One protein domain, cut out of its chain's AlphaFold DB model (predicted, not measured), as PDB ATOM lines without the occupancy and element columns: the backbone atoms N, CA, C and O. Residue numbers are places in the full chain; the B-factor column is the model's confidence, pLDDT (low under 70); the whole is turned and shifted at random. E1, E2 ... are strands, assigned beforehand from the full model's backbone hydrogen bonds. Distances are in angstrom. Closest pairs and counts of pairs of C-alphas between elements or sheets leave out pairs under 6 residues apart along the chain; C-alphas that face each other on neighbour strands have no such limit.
ATOM      1  N   LEU A   3     -27.655 111.623 -28.096       60.19
ATOM      2  CA  LEU A   3     -26.758 112.557 -27.437       60.19
ATOM      3  C   LEU A   3     -26.547 113.753 -28.363       60.19
ATOM      4  O   LEU A   3     -25.844 113.642 -29.365       60.19
ATOM      5  N   SER A   4     -27.132 114.892 -28.014       56.28
ATOM      6  CA  SER A   4     -26.888 116.160 -28.704       56.28
ATOM      7  C   SER A   4     -25.847 116.976 -27.944       56.28
ATOM      8  O   SER A   4     -25.897 117.087 -26.719       56.28
ATOM      9  N   ARG A   5     -24.899 117.567 -28.667       60.69
ATOM     10  CA  ARG A   5     -23.889 118.457 -28.110       60.69
ATOM     11  C   ARG A   5     -24.576 119.713 -27.577       60.69
ATOM     12  O   ARG A   5     -25.249 120.423 -28.316       60.69
ATOM     13  N   THR A   6     -24.394 119.983 -26.291       51.84
ATOM     14  CA  THR A   6     -24.802 121.236 -25.642       51.84
ATOM     15  C   THR A   6     -23.559 122.087 -25.361       51.84
ATOM     16  O   THR A   6     -22.443 121.566 -25.389       51.84
ATOM     17  N   ARG A   7     -23.723 123.388 -25.063       42.56
ATOM     18  CA  ARG A   7     -22.609 124.313 -24.729       42.56
ATOM     19  C   ARG A   7     -21.675 123.802 -23.607       42.56
ATOM     20  O   ARG A   7     -20.586 124.335 -23.456       42.56
ATOM     21  N   ALA A   8     -22.077 122.787 -22.835       39.28
ATOM     22  CA  ALA A   8     -21.288 122.182 -21.758       39.28
ATOM     23  C   ALA A   8     -20.215 121.169 -22.228       39.28
ATOM     24  O   ALA A   8     -19.354 120.786 -21.442       39.28
ATOM     25  N   LEU A   9     -20.233 120.735 -23.494       51.12
ATOM     26  CA  LEU A   9     -19.195 119.882 -24.089       51.12
ATOM     27  C   LEU A   9     -18.114 120.763 -24.735       51.12
ATOM     28  O   LEU A   9     -18.205 121.103 -25.912       51.12
ATOM     29  N   ALA A  10     -17.093 121.135 -23.960       42.94
ATOM     30  CA  ALA A  10     -16.035 122.095 -24.316       42.94
ATOM     31  C   ALA A  10     -15.018 121.625 -25.391       42.94
ATOM     32  O   ALA A  10     -13.882 122.088 -25.421       42.94
ATOM     33  N   SER A  11     -15.390 120.690 -26.268       51.19
ATOM     34  CA  SER A  11     -14.557 120.251 -27.392       51.19
ATOM     35  C   SER A  11     -15.074 120.893 -28.685       51.19
ATOM     36  O   SER A  11     -16.121 120.510 -29.207       51.19
ATOM     37  N   ASP A  12     -14.326 121.870 -29.201       49.81
ATOM     38  CA  ASP A  12     -14.654 122.688 -30.383       49.81
ATOM     39  C   ASP A  12     -14.711 121.917 -31.724       49.81
ATOM     40  O   ASP A  12     -14.973 122.503 -32.772       49.81
ATOM     41  N   THR A  13     -14.488 120.599 -31.746       61.22
ATOM     42  CA  THR A  13     -14.441 119.819 -32.997       61.22
ATOM     43  C   THR A  13     -15.772 119.118 -33.270       61.22
ATOM     44  O   THR A  13     -16.110 118.238 -32.476       61.22
ATOM     45  N   PRO A  14     -16.551 119.460 -34.319       74.19
ATOM     46  CA  PRO A  14     -17.841 118.821 -34.632       74.19
ATOM     47  C   PRO A  14     -17.707 117.306 -34.831       74.19
ATOM     48  O   PRO A  14     -16.630 116.819 -35.185       74.19
ATOM     49  N   PHE A  15     -18.791 116.553 -34.591       78.88
ATOM     50  CA  PHE A  15     -18.797 115.121 -34.898       78.88
ATOM     51  C   PHE A  15     -18.628 114.929 -36.407       78.88
ATOM     52  O   PHE A  15     -19.200 115.669 -37.207       78.88
ATOM     53  N   ARG A  16     -17.828 113.938 -36.792       81.94
ATOM     54  CA  ARG A  16     -17.513 113.617 -38.180       81.94
ATOM     55  C   ARG A  16     -18.345 112.421 -38.633       81.94
ATOM     56  O   ARG A  16     -18.459 111.463 -37.870       81.94
ATOM     57  N   PRO A  17     -18.858 112.426 -39.872       81.88
ATOM     58  CA  PRO A  17     -19.617 111.295 -40.402       81.88
ATOM     59  C   PRO A  17     -18.808 109.988 -40.431       81.88
ATOM     60  O   PRO A  17     -19.386 108.923 -40.236       81.88
ATOM     61  N   ASP A  18     -17.481 110.071 -40.580       82.19
ATOM     62  CA  ASP A  18     -16.577 108.909 -40.611       82.19
ATOM     63  C   ASP A  18     -15.948 108.580 -39.241       82.19
ATOM     64  O   ASP A  18     -15.067 107.723 -39.141       82.19
ATOM     65  N   GLY A  19     -16.343 109.287 -38.177       81.12
ATOM     66  CA  GLY A  19     -15.816 109.067 -36.832       81.12
ATOM     67  C   GLY A  19     -16.403 107.811 -36.187       81.12
ATOM     68  O   GLY A  19     -17.613 107.591 -36.226       81.12
ATOM     69  N   LEU A  20     -15.556 106.993 -35.550       85.69
ATOM     70  CA  LEU A  20     -16.015 105.873 -34.730       85.69
ATOM     71  C   LEU A  20     -16.172 106.337 -33.280       85.69
ATOM     72  O   LEU A  20     -15.193 106.636 -32.595       85.69
ATOM     73  N   TYR A  21     -17.411 106.374 -32.803       85.94
ATOM     74  CA  TYR A  21     -17.753 106.906 -31.490       85.94
ATOM     75  C   TYR A  21     -18.156 105.796 -30.526       85.94
ATOM     76  O   TYR A  21     -19.003 104.964 -30.847       85.94
ATOM     77  N   VAL A  22     -17.572 105.798 -29.326       88.00
ATOM     78  CA  VAL A  22     -17.941 104.888 -28.239       88.00
ATOM     79  C   VAL A  22     -18.388 105.670 -27.019       88.00
ATOM     80  O   VAL A  22     -17.756 106.635 -26.593       88.00
ATOM     81  N   VAL A  23     -19.494 105.207 -26.452       87.19
ATOM     82  CA  VAL A  23     -20.078 105.706 -25.219       87.19
ATOM     83  C   VAL A  23     -19.903 104.637 -24.148       87.19
ATOM     84  O   VAL A  23     -20.330 103.495 -24.314       87.19
ATOM     85  N   GLU A  24     -19.241 105.000 -23.059       88.31
ATOM     86  CA  GLU A  24     -19.037 104.157 -21.889       88.31
ATOM     87  C   GLU A  24     -20.134 104.454 -20.861       88.31
ATOM     88  O   GLU A  24     -20.357 105.615 -20.513       88.31
ATOM     89  N   VAL A  25     -20.837 103.416 -20.399       87.00
ATOM     90  CA  VAL A  25     -21.942 103.529 -19.433       87.00
ATOM     91  C   VAL A  25     -21.742 102.548 -18.288       87.00
ATOM     92  O   VAL A  25     -21.484 101.364 -18.508       87.00
ATOM     93  N   GLU A  26     -21.900 103.032 -17.062       87.50
ATOM     94  CA  GLU A  26     -21.844 102.222 -15.845       87.50
ATOM     95  C   GLU A  26     -23.120 101.379 -15.657       87.50
ATOM     96  O   GLU A  26     -24.229 101.920 -15.592       87.50
ATOM     97  N   ILE A  27     -22.959 100.055 -15.541       85.19
ATOM     98  CA  ILE A  27     -24.048  99.083 -15.357       85.19
ATOM     99  C   ILE A  27     -23.955  98.438 -13.972       85.19
ATOM    100  O   ILE A  27     -22.889  97.981 -13.553       85.19
ATOM    101  N   PHE A  28     -25.090  98.371 -13.279       88.38
ATOM    102  CA  PHE A  28     -25.216  97.869 -11.909       88.38
ATOM    103  C   PHE A  28     -26.144  96.649 -11.875       88.38
ATOM    104  O   PHE A  28     -27.127  96.598 -12.623       88.38
ATOM    105  N   SER A  29     -25.834  95.672 -11.015       86.38
ATOM    106  CA  SER A  29     -26.606  94.426 -10.898       86.38
ATOM    107  C   SER A  29     -27.700  94.483  -9.838       86.38
ATOM    108  O   SER A  29     -28.752  93.877 -10.034       86.38
ATOM    109  N   ASP A  30     -27.491  95.237  -8.760       84.06
ATOM    110  CA  ASP A  30     -28.459  95.489  -7.692       84.06
ATOM    111  C   ASP A  30     -28.643  97.009  -7.510       84.06
ATOM    112  O   ASP A  30     -27.677  97.771  -7.635       84.06
ATOM    113  N   PRO A  31     -29.857  97.487  -7.180       80.44
ATOM    114  CA  PRO A  31     -30.098  98.895  -6.856       80.44
ATOM    115  C   PRO A  31     -29.184  99.460  -5.755       80.44
ATOM    116  O   PRO A  31     -28.937 100.666  -5.717       80.44
ATOM    117  N   ARG A  32     -28.694  98.603  -4.848       84.56
ATOM    118  CA  ARG A  32     -27.861  98.968  -3.690       84.56
ATOM    119  C   ARG A  32     -26.362  98.898  -3.968       84.56
ATOM    120  O   ARG A  32     -25.575  99.218  -3.076       84.56
ATOM    121  N   ASP A  33     -25.958  98.513  -5.177       85.62
ATOM    122  CA  ASP A  33     -24.551  98.420  -5.549       85.62
ATOM    123  C   ASP A  33     -23.879  99.807  -5.470       85.62
ATOM    124  O   ASP A  33     -24.294 100.783  -6.114       85.62
ATOM    125  N   ALA A  34     -22.815  99.892  -4.665       80.38
ATOM    126  CA  ALA A  34     -22.012 101.105  -4.495       80.38
ATOM    127  C   ALA A  34     -21.043 101.346  -5.668       80.38
ATOM    128  O   ALA A  34     -20.600 102.473  -5.872       80.38
ATOM    129  N   ALA A  35     -20.737 100.307  -6.449       83.25
ATOM    130  CA  ALA A  35     -19.859 100.356  -7.613       83.25
ATOM    131  C   ALA A  35     -20.497  99.613  -8.799       83.25
ATOM    132  O   ALA A  35     -21.239  98.654  -8.576       83.25
ATOM    133  N   PRO A  36     -20.229 100.032 -10.049       84.00
ATOM    134  CA  PRO A  36     -20.744  99.336 -11.218       84.00
ATOM    135  C   PRO A  36     -20.103  97.957 -11.356       84.00
ATOM    136  O   PRO A  36     -18.907  97.775 -11.129       84.00
ATOM    137  N   VAL A  37     -20.900  96.989 -11.795       87.31
ATOM    138  CA  VAL A  37     -20.431  95.631 -12.091       87.31
ATOM    139  C   VAL A  37     -19.618  95.618 -13.377       87.31
ATOM    140  O   VAL A  37     -18.672  94.847 -13.524       87.31
ATOM    141  N   THR A  38     -19.983  96.458 -14.344       88.62
ATOM    142  CA  THR A  38     -19.292  96.557 -15.631       88.62
ATOM    143  C   THR A  38     -19.480  97.948 -16.227       88.62
ATOM    144  O   THR A  38     -20.540  98.557 -16.090       88.62
ATOM    145  N   ILE A  39     -18.455  98.438 -16.925       86.44
ATOM    146  CA  ILE A  39     -18.549  99.612 -17.796       86.44
ATOM    147  C   ILE A  39     -18.791  99.099 -19.218       86.44
ATOM    148  O   ILE A  39     -17.905  98.504 -19.834       86.44
ATOM    149  N   SER A  40     -20.008  99.281 -19.724       86.62
ATOM    150  CA  SER A  40     -20.394  98.845 -21.065       86.62
ATOM    151  C   SER A  40     -19.928  99.858 -22.104       86.62
ATOM    152  O   SER A  40     -20.244 101.040 -21.992       86.62
ATOM    153  N   ARG A  41     -19.217  99.394 -23.138       88.94
ATOM    154  CA  ARG A  41     -18.789 100.207 -24.285       88.94
ATOM    155  C   ARG A  41     -19.765 100.024 -25.438       88.94
ATOM    156  O   ARG A  41     -19.891  98.924 -25.967       88.94
ATOM    157  N   ILE A  42     -20.455 101.093 -25.807       89.19
ATOM    158  CA  ILE A  42     -21.543 101.081 -26.782       89.19
ATOM    159  C   ILE A  42     -21.107 101.896 -27.990       89.19
ATOM    160  O   ILE A  42     -20.702 103.048 -27.839       89.19
ATOM    161  N   ASN A  43     -21.215 101.323 -29.185       89.00
ATOM    162  CA  ASN A  43     -21.001 102.083 -30.412       89.00
ATOM    163  C   ASN A  43     -22.141 103.091 -30.584       89.00
ATOM    164  O   ASN A  43     -23.314 102.733 -30.469       89.00
ATOM    165  N   ALA A  44     -21.787 104.346 -30.836       87.44
ATOM    166  CA  ALA A  44     -22.737 105.402 -31.132       87.44
ATOM    167  C   ALA A  44     -22.740 105.698 -32.634       87.44
ATOM    168  O   ALA A  44     -21.690 105.902 -33.242       87.44
ATOM    169  N   ASP A  45     -23.933 105.754 -33.208       88.12
ATOM    170  CA  ASP A  45     -24.156 106.088 -34.606       88.12
ATOM    171  C   ASP A  45     -24.154 107.605 -34.789       88.12
ATOM    172  O   ASP A  45     -24.821 108.341 -34.053       88.12
ATOM    173  N   PHE A  46     -23.453 108.082 -35.811       86.38
ATOM    174  CA  PHE A  46     -23.515 109.479 -36.216       86.38
ATOM    175  C   PHE A  46     -24.919 109.846 -36.725       86.38
ATOM    176  O   PHE A  46     -25.522 109.109 -37.511       86.38
ATOM    177  N   LYS A  47     -25.446 110.998 -36.289       87.00
ATOM    178  CA  LYS A  47     -26.716 111.553 -36.788       87.00
ATOM    179  C   LYS A  47     -26.518 112.903 -37.457       87.00
ATOM    180  O   LYS A  47     -26.935 113.079 -38.597       87.00
ATOM    181  N   THR A  48     -25.880 113.840 -36.765       84.62
ATOM    182  CA  THR A  48     -25.534 115.166 -37.292       84.62
ATOM    183  C   THR A  48     -24.185 115.606 -36.730       84.62
ATOM    184  O   THR A  48     -23.679 115.012 -35.779       84.62
ATOM    185  N   GLU A  49     -23.633 116.708 -37.239       81.00
ATOM    186  CA  GLU A  49     -22.403 117.330 -36.708       81.00
ATOM    187  C   GLU A  49     -22.473 117.643 -35.200       81.00
ATOM    188  O   GLU A  49     -21.449 117.807 -34.531       81.00
ATOM    189  N   THR A  50     -23.687 117.686 -34.648       77.12
ATOM    190  CA  THR A  50     -23.979 117.958 -33.243       77.12
ATOM    191  C   THR A  50     -24.664 116.804 -32.521       77.12
ATOM    192  O   THR A  50     -24.911 116.948 -31.329       77.12
ATOM    193  N   SER A  51     -24.970 115.669 -33.159       79.62
ATOM    194  CA  SER A  51     -25.698 114.583 -32.492       79.62
ATOM    195  C   SER A  51     -25.222 113.178 -32.855       79.62
ATOM    196  O   SER A  51     -24.912 112.865 -34.005       79.62
ATOM    197  N   LEU A  52     -25.214 112.318 -31.839       83.25
ATOM    198  CA  LEU A  52     -24.947 110.886 -31.925       83.25
ATOM    199  C   LEU A  52     -26.146 110.120 -31.368       83.25
ATOM    200  O   LEU A  52     -26.814 110.605 -30.463       83.25
ATOM    201  N   SER A  53     -26.416 108.909 -31.840       85.50
ATOM    202  CA  SER A  53     -27.430 108.038 -31.244       85.50
ATOM    203  C   SER A  53     -26.845 106.720 -30.784       85.50
ATOM    204  O   SER A  53     -26.021 106.136 -31.471       85.50
ATOM    205  N   PHE A  54     -27.310 106.215 -29.653       87.12
ATOM    206  CA  PHE A  54     -26.895 104.921 -29.122       87.12
ATOM    207  C   PHE A  54     -28.058 104.270 -28.367       87.12
ATOM    208  O   PHE A  54     -29.045 104.929 -28.007       87.12
ATOM    209  N   VAL A  55     -27.951 102.967 -28.123       84.62
ATOM    210  CA  VAL A  55     -28.902 102.204 -27.306       84.62
ATOM    211  C   VAL A  55     -28.199 101.820 -26.013       84.62
ATOM    212  O   VAL A  55     -27.191 101.118 -26.042       84.62
ATOM    213  N   SER A  56     -28.695 102.313 -24.880       82.56
ATOM    214  CA  SER A  56     -28.139 101.937 -23.582       82.56
ATOM    215  C   SER A  56     -28.515 100.488 -23.229       82.56
ATOM    216  O   SER A  56     -29.624 100.057 -23.559       82.56
ATOM    217  N   PRO A  57     -27.650  99.736 -22.527       85.06
ATOM    218  CA  PRO A  57     -28.020  98.462 -21.922       85.06
ATOM    219  C   PRO A  57     -29.077  98.679 -20.838       85.06
ATOM    220  O   PRO A  57     -29.306  99.803 -20.410       85.06
ATOM    221  N   SER A  58     -29.702  97.616 -20.344       83.50
ATOM    222  CA  SER A  58     -30.478  97.696 -19.104       83.50
ATOM    223  C   SER A  58     -29.550  97.805 -17.887       83.50
ATOM    224  O   SER A  58     -28.517  97.138 -17.837       83.50
ATOM    225  N   SER A  59     -29.952  98.582 -16.884       83.88
ATOM    226  CA  SER A  59     -29.318  98.653 -15.563       83.88
ATOM    227  C   SER A  59     -30.380  98.427 -14.487       83.88
ATOM    228  O   SER A  59     -31.488  98.948 -14.611       83.88
ATOM    229  N   ASN A  60     -30.048  97.679 -13.432       85.62
ATOM    230  CA  ASN A  60     -30.969  97.432 -12.313       85.62
ATOM    231  C   ASN A  60     -30.983  98.573 -11.288       85.62
ATOM    232  O   ASN A  60     -31.824  98.596 -10.391       85.62
ATOM    233  N   LYS A  61     -30.063  99.531 -11.419       84.12
ATOM    234  CA  LYS A  61     -30.042 100.759 -10.630       84.12
ATOM    235  C   LYS A  61     -30.749 101.869 -11.403       84.12
ATOM    236  O   LYS A  61     -30.465 102.071 -12.582       84.12
ATOM    237  N   THR A  62     -31.687 102.538 -10.738       83.19
ATOM    238  CA  THR A  62     -32.424 103.700 -11.249       83.19
ATOM    239  C   THR A  62     -31.711 104.997 -10.885       83.19
ATOM    240  O   THR A  62     -30.987 105.054  -9.891       83.19
ATOM    241  N   GLY A  63     -31.998 106.067 -11.619       79.38
ATOM    242  CA  GLY A  63     -31.424 107.390 -11.391       79.38
ATOM    243  C   GLY A  63     -30.369 107.744 -12.427       79.38
ATOM    244  O   GLY A  63     -30.352 107.184 -13.522       79.38
ATOM    245  N   TYR A  64     -29.537 108.724 -12.095       82.69
ATOM    246  CA  TYR A  64     -28.518 109.266 -12.980       82.69
ATOM    247  C   TYR A  64     -27.273 108.382 -13.032       82.69
ATOM    248  O   TYR A  64     -26.736 107.989 -12.000       82.69
ATOM    249  N   HIS A  65     -26.830 108.053 -14.245       80.88
ATOM    250  CA  HIS A  65     -25.650 107.227 -14.484       80.88
ATOM    251  C   HIS A  65     -24.580 108.030 -15.201       80.88
ATOM    252  O   HIS A  65     -24.854 108.703 -16.201       80.88
ATOM    253  N   LYS A  66     -23.346 107.905 -14.709       79.50
ATOM    254  CA  LYS A  66     -22.182 108.508 -15.346       79.50
ATOM    255  C   LYS A  66     -21.982 107.897 -16.721       79.50
ATOM    256  O   LYS A  66     -22.135 106.689 -16.930       79.50
ATOM    257  N   MET A  67     -21.634 108.764 -17.657       80.75
ATOM    258  CA  MET A  67     -21.306 108.380 -19.013       80.75
ATOM    259  C   MET A  67     -19.978 109.007 -19.391       80.75
ATOM    260  O   MET A  67     -19.668 110.117 -18.969       80.75
ATOM    261  N   ALA A  68     -19.210 108.329 -20.226       81.94
ATOM    262  CA  ALA A  68     -18.057 108.932 -20.867       81.94
ATOM    263  C   ALA A  68     -18.134 108.704 -22.368       81.94
ATOM    264  O   ALA A  68     -18.668 107.706 -22.845       81.94
ATOM    265  N   PHE A  69     -17.613 109.653 -23.123       84.12
ATOM    266  CA  PHE A  69     -17.556 109.590 -24.569       84.12
ATOM    267  C   PHE A  69     -16.107 109.487 -25.029       84.12
ATOM    268  O   PHE A  69     -15.218 110.145 -24.485       84.12
ATOM    269  N   ARG A  70     -15.865 108.684 -26.065       83.69
ATOM    270  CA  ARG A  70     -14.551 108.528 -26.680       83.69
ATOM    271  C   ARG A  70     -14.664 108.386 -28.195       83.69
ATOM    272  O   ARG A  70     -15.397 107.535 -28.690       83.69
ATOM    273  N   GLU A  71     -13.875 109.168 -28.925       83.19
ATOM    274  CA  GLU A  71     -13.640 108.967 -30.358       83.19
ATOM    275  C   GLU A  71     -12.481 107.977 -30.552       83.19
ATOM    276  O   GLU A  71     -11.364 108.192 -30.070       83.19
ATOM    277  N   LEU A  72     -12.741 106.861 -31.232       73.75
ATOM    278  CA  LEU A  72     -11.719 105.888 -31.603       73.75
ATOM    279  C   LEU A  72     -10.979 106.369 -32.853       73.75
ATOM    280  O   LEU A  72     -11.571 106.525 -33.914       73.75
ATOM    281  N   GLY A  73      -9.666 106.575 -32.724       66.69
ATOM    282  CA  GLY A  73      -8.788 107.015 -33.817       66.69
ATOM    283  C   GLY A  73      -7.963 108.261 -33.483       66.69
ATOM    284  O   GLY A  73      -6.888 108.450 -34.047       66.69
ATOM    285  N   ALA A  74      -8.390 109.058 -32.500       64.69
ATOM    286  CA  ALA A  74      -7.567 110.111 -31.913       64.69
ATOM    287  C   ALA A  74      -6.537 109.477 -30.959       64.69
ATOM    288  O   ALA A  74      -6.862 109.075 -29.839       64.69
ATOM    289  N   ALA A  75      -5.294 109.311 -31.423       48.41
ATOM    290  CA  ALA A  75      -4.225 108.685 -30.647       48.41
ATOM    291  C   ALA A  75      -4.040 109.393 -29.289       48.41
ATOM    292  O   ALA A  75      -3.644 110.553 -29.234       48.41
ATOM    293  N   GLY A  76      -4.344 108.690 -28.193       57.66
ATOM    294  CA  GLY A  76      -4.157 109.186 -26.824       57.66
ATOM    295  C   GLY A  76      -5.304 110.011 -26.224       57.66
ATOM    296  O   GLY A  76      -5.145 110.495 -25.107       57.66
ATOM    297  N   ALA A  77      -6.458 110.156 -26.889       61.88
ATOM    298  CA  ALA A  77      -7.586 110.894 -26.313       61.88
ATOM    299  C   ALA A  77      -8.187 110.151 -25.101       61.88
ATOM    300  O   ALA A  77      -8.665 109.014 -25.222       61.88
ATOM    301  N   ALA A  78      -8.138 110.796 -23.929       67.88
ATOM    302  CA  ALA A  78      -8.812 110.344 -22.715       67.88
ATOM    303  C   ALA A  78     -10.344 110.353 -22.916       67.88
ATOM    304  O   ALA A  78     -10.838 111.166 -23.704       67.88
ATOM    305  N   PRO A  79     -11.103 109.476 -22.228       73.12
ATOM    306  CA  PRO A  79     -12.559 109.555 -22.237       73.12
ATOM    307  C   PRO A  79     -12.986 110.940 -21.752       73.12
ATOM    308  O   PRO A  79     -12.530 111.397 -20.704       73.12
ATOM    309  N   VAL A  80     -13.851 111.602 -22.512       75.56
ATOM    310  CA  VAL A  80     -14.472 112.855 -22.092       75.56
ATOM    311  C   VAL A  80     -15.633 112.477 -21.176       75.56
ATOM    312  O   VAL A  80     -16.602 111.887 -21.666       75.56
ATOM    313  N   PRO A  81     -15.555 112.750 -19.861       73.06
ATOM    314  CA  PRO A  81     -16.683 112.507 -18.981       73.06
ATOM    315  C   PRO A  81     -17.845 113.384 -19.440       73.06
ATOM    316  O   PRO A  81     -17.695 114.581 -19.687       73.06
ATOM    317  N   LEU A  82     -19.009 112.771 -19.574       71.12
ATOM    318  CA  LEU A  82     -20.262 113.481 -19.716       71.12
ATOM    319  C   LEU A  82     -20.826 113.647 -18.306       71.12
ATOM    320  O   LEU A  82     -20.715 112.736 -17.481       71.12
ATOM    321  N   ALA A  83     -21.475 114.783 -18.038       63.53
ATOM    322  CA  ALA A  83     -22.400 114.850 -16.907       63.53
ATOM    323  C   ALA A  83     -23.354 113.646 -17.003       63.53
ATOM    324  O   ALA A  83     -23.603 113.171 -18.114       63.53
ATOM    325  N   SER A  84     -23.845 113.110 -15.885       64.88
ATOM    326  CA  SER A  84     -24.743 111.950 -15.874       64.88
ATOM    327  C   SER A  84     -26.053 112.270 -16.613       64.88
ATOM    328  O   SER A  84     -27.060 112.590 -16.011       64.88
ATOM    329  N   LEU A  85     -26.045 112.256 -17.945       67.19
ATOM    330  CA  LEU A  85     -27.156 112.690 -18.798       67.19
ATOM    331  C   LEU A  85     -28.171 111.561 -19.009       67.19
ATOM    332  O   LEU A  85     -29.289 111.798 -19.468       67.19
ATOM    333  N   LEU A  86     -27.773 110.331 -18.683       75.69
ATOM    334  CA  LEU A  86     -28.599 109.142 -18.765       75.69
ATOM    335  C   LEU A  86     -29.286 108.880 -17.432       75.69
ATOM    336  O   LEU A  86     -28.628 108.716 -16.405       75.69
ATOM    337  N   THR A  87     -30.611 108.780 -17.478       79.56
ATOM    338  CA  THR A  87     -31.436 108.415 -16.328       79.56
ATOM    339  C   THR A  87     -32.127 107.085 -16.589       79.56
ATOM    340  O   THR A  87     -32.901 106.970 -17.539       79.56
ATOM    341  N   TYR A  88     -31.888 106.097 -15.729       80.94
ATOM    342  CA  TYR A  88     -32.657 104.854 -15.723       80.94
ATOM    343  C   TYR A  88     -33.899 105.002 -14.851       80.94
ATOM    344  O   TYR A  88     -33.834 105.528 -13.738       80.94
ATOM    345  N   VAL A  89     -35.028 104.511 -15.352       82.62
ATOM    346  CA  VAL A  89     -36.325 104.573 -14.674       82.62
ATOM    347  C   VAL A  89     -36.978 103.197 -14.642       82.62
ATOM    348  O   VAL A  89     -36.807 102.398 -15.559       82.62
TER     349      VAL A  89
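This is residues 3 to 89 of the 640 residues of an uncharacterized protein of Thecamonas trahens ATCC 50062 (UniProt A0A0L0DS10). One strongly twisted sheet of five strands curls like part of a barrel, left open between its edge strands E3 and E5. A long stretch without named elements, residues 3 to 19, comes before E1, and its residues 3 to 4 pair antiparallel with E3. The printed part has 87 residues, with no named helix and five named strands, E1 to E5 along the chain; the sheet's order is E3, E2, E1, E4, E5, all antiparallel. The class is all strand, though under half of the residues are in named elements. The whole is compact, with a radius of gyration of the C-alphas of 13.4 A, and elongated, spanning 38 by 24 by 20 A.

E1, residues 20 to 27, and E4, residues 63 to 72, are antiparallel at 152 degrees; N 24 and O 68 are 2.8 A apart, within hydrogen-bond range. E2, residues 38 to 48, forms a hairpin with E1, with N 40 and O 25 2.8 A apart. E2 is staggered: its residues 38 to 44 pair with E1 and 45 to 48 with E3, residues 51 to 53, where N 45 and O 53 are 2.7 A apart. E5, residues 80 to 88, forms a hairpin with E4, with N 82 and O 67 2.8 A apart, and bends by 59 degrees at residue 83. E3 and E5 are apart. E1 to E4 is a Greek key, in which E1, E2 and E3 form a meander, each strand the antiparallel neighbour of the one before, and E4 is the antiparallel neighbour of E1.

E1 starts at C-alpha 20, (-16.015, 105.873, -34.730), and is 22.0 A long. E2 measures 29.2 A, E3 6.9 A, E4 28.3 A and E5 20.9 A, ending at C-alpha 88, (-32.657, 104.854, -15.723).

The C-alphas of Asp 18 and Arg 32, the two farthest apart, are 39.9 A apart. The printed part has no cut, and no link is long. The model's pLDDT is under 70 at residues 3 to 13, 73 to 78 and 83 to 85.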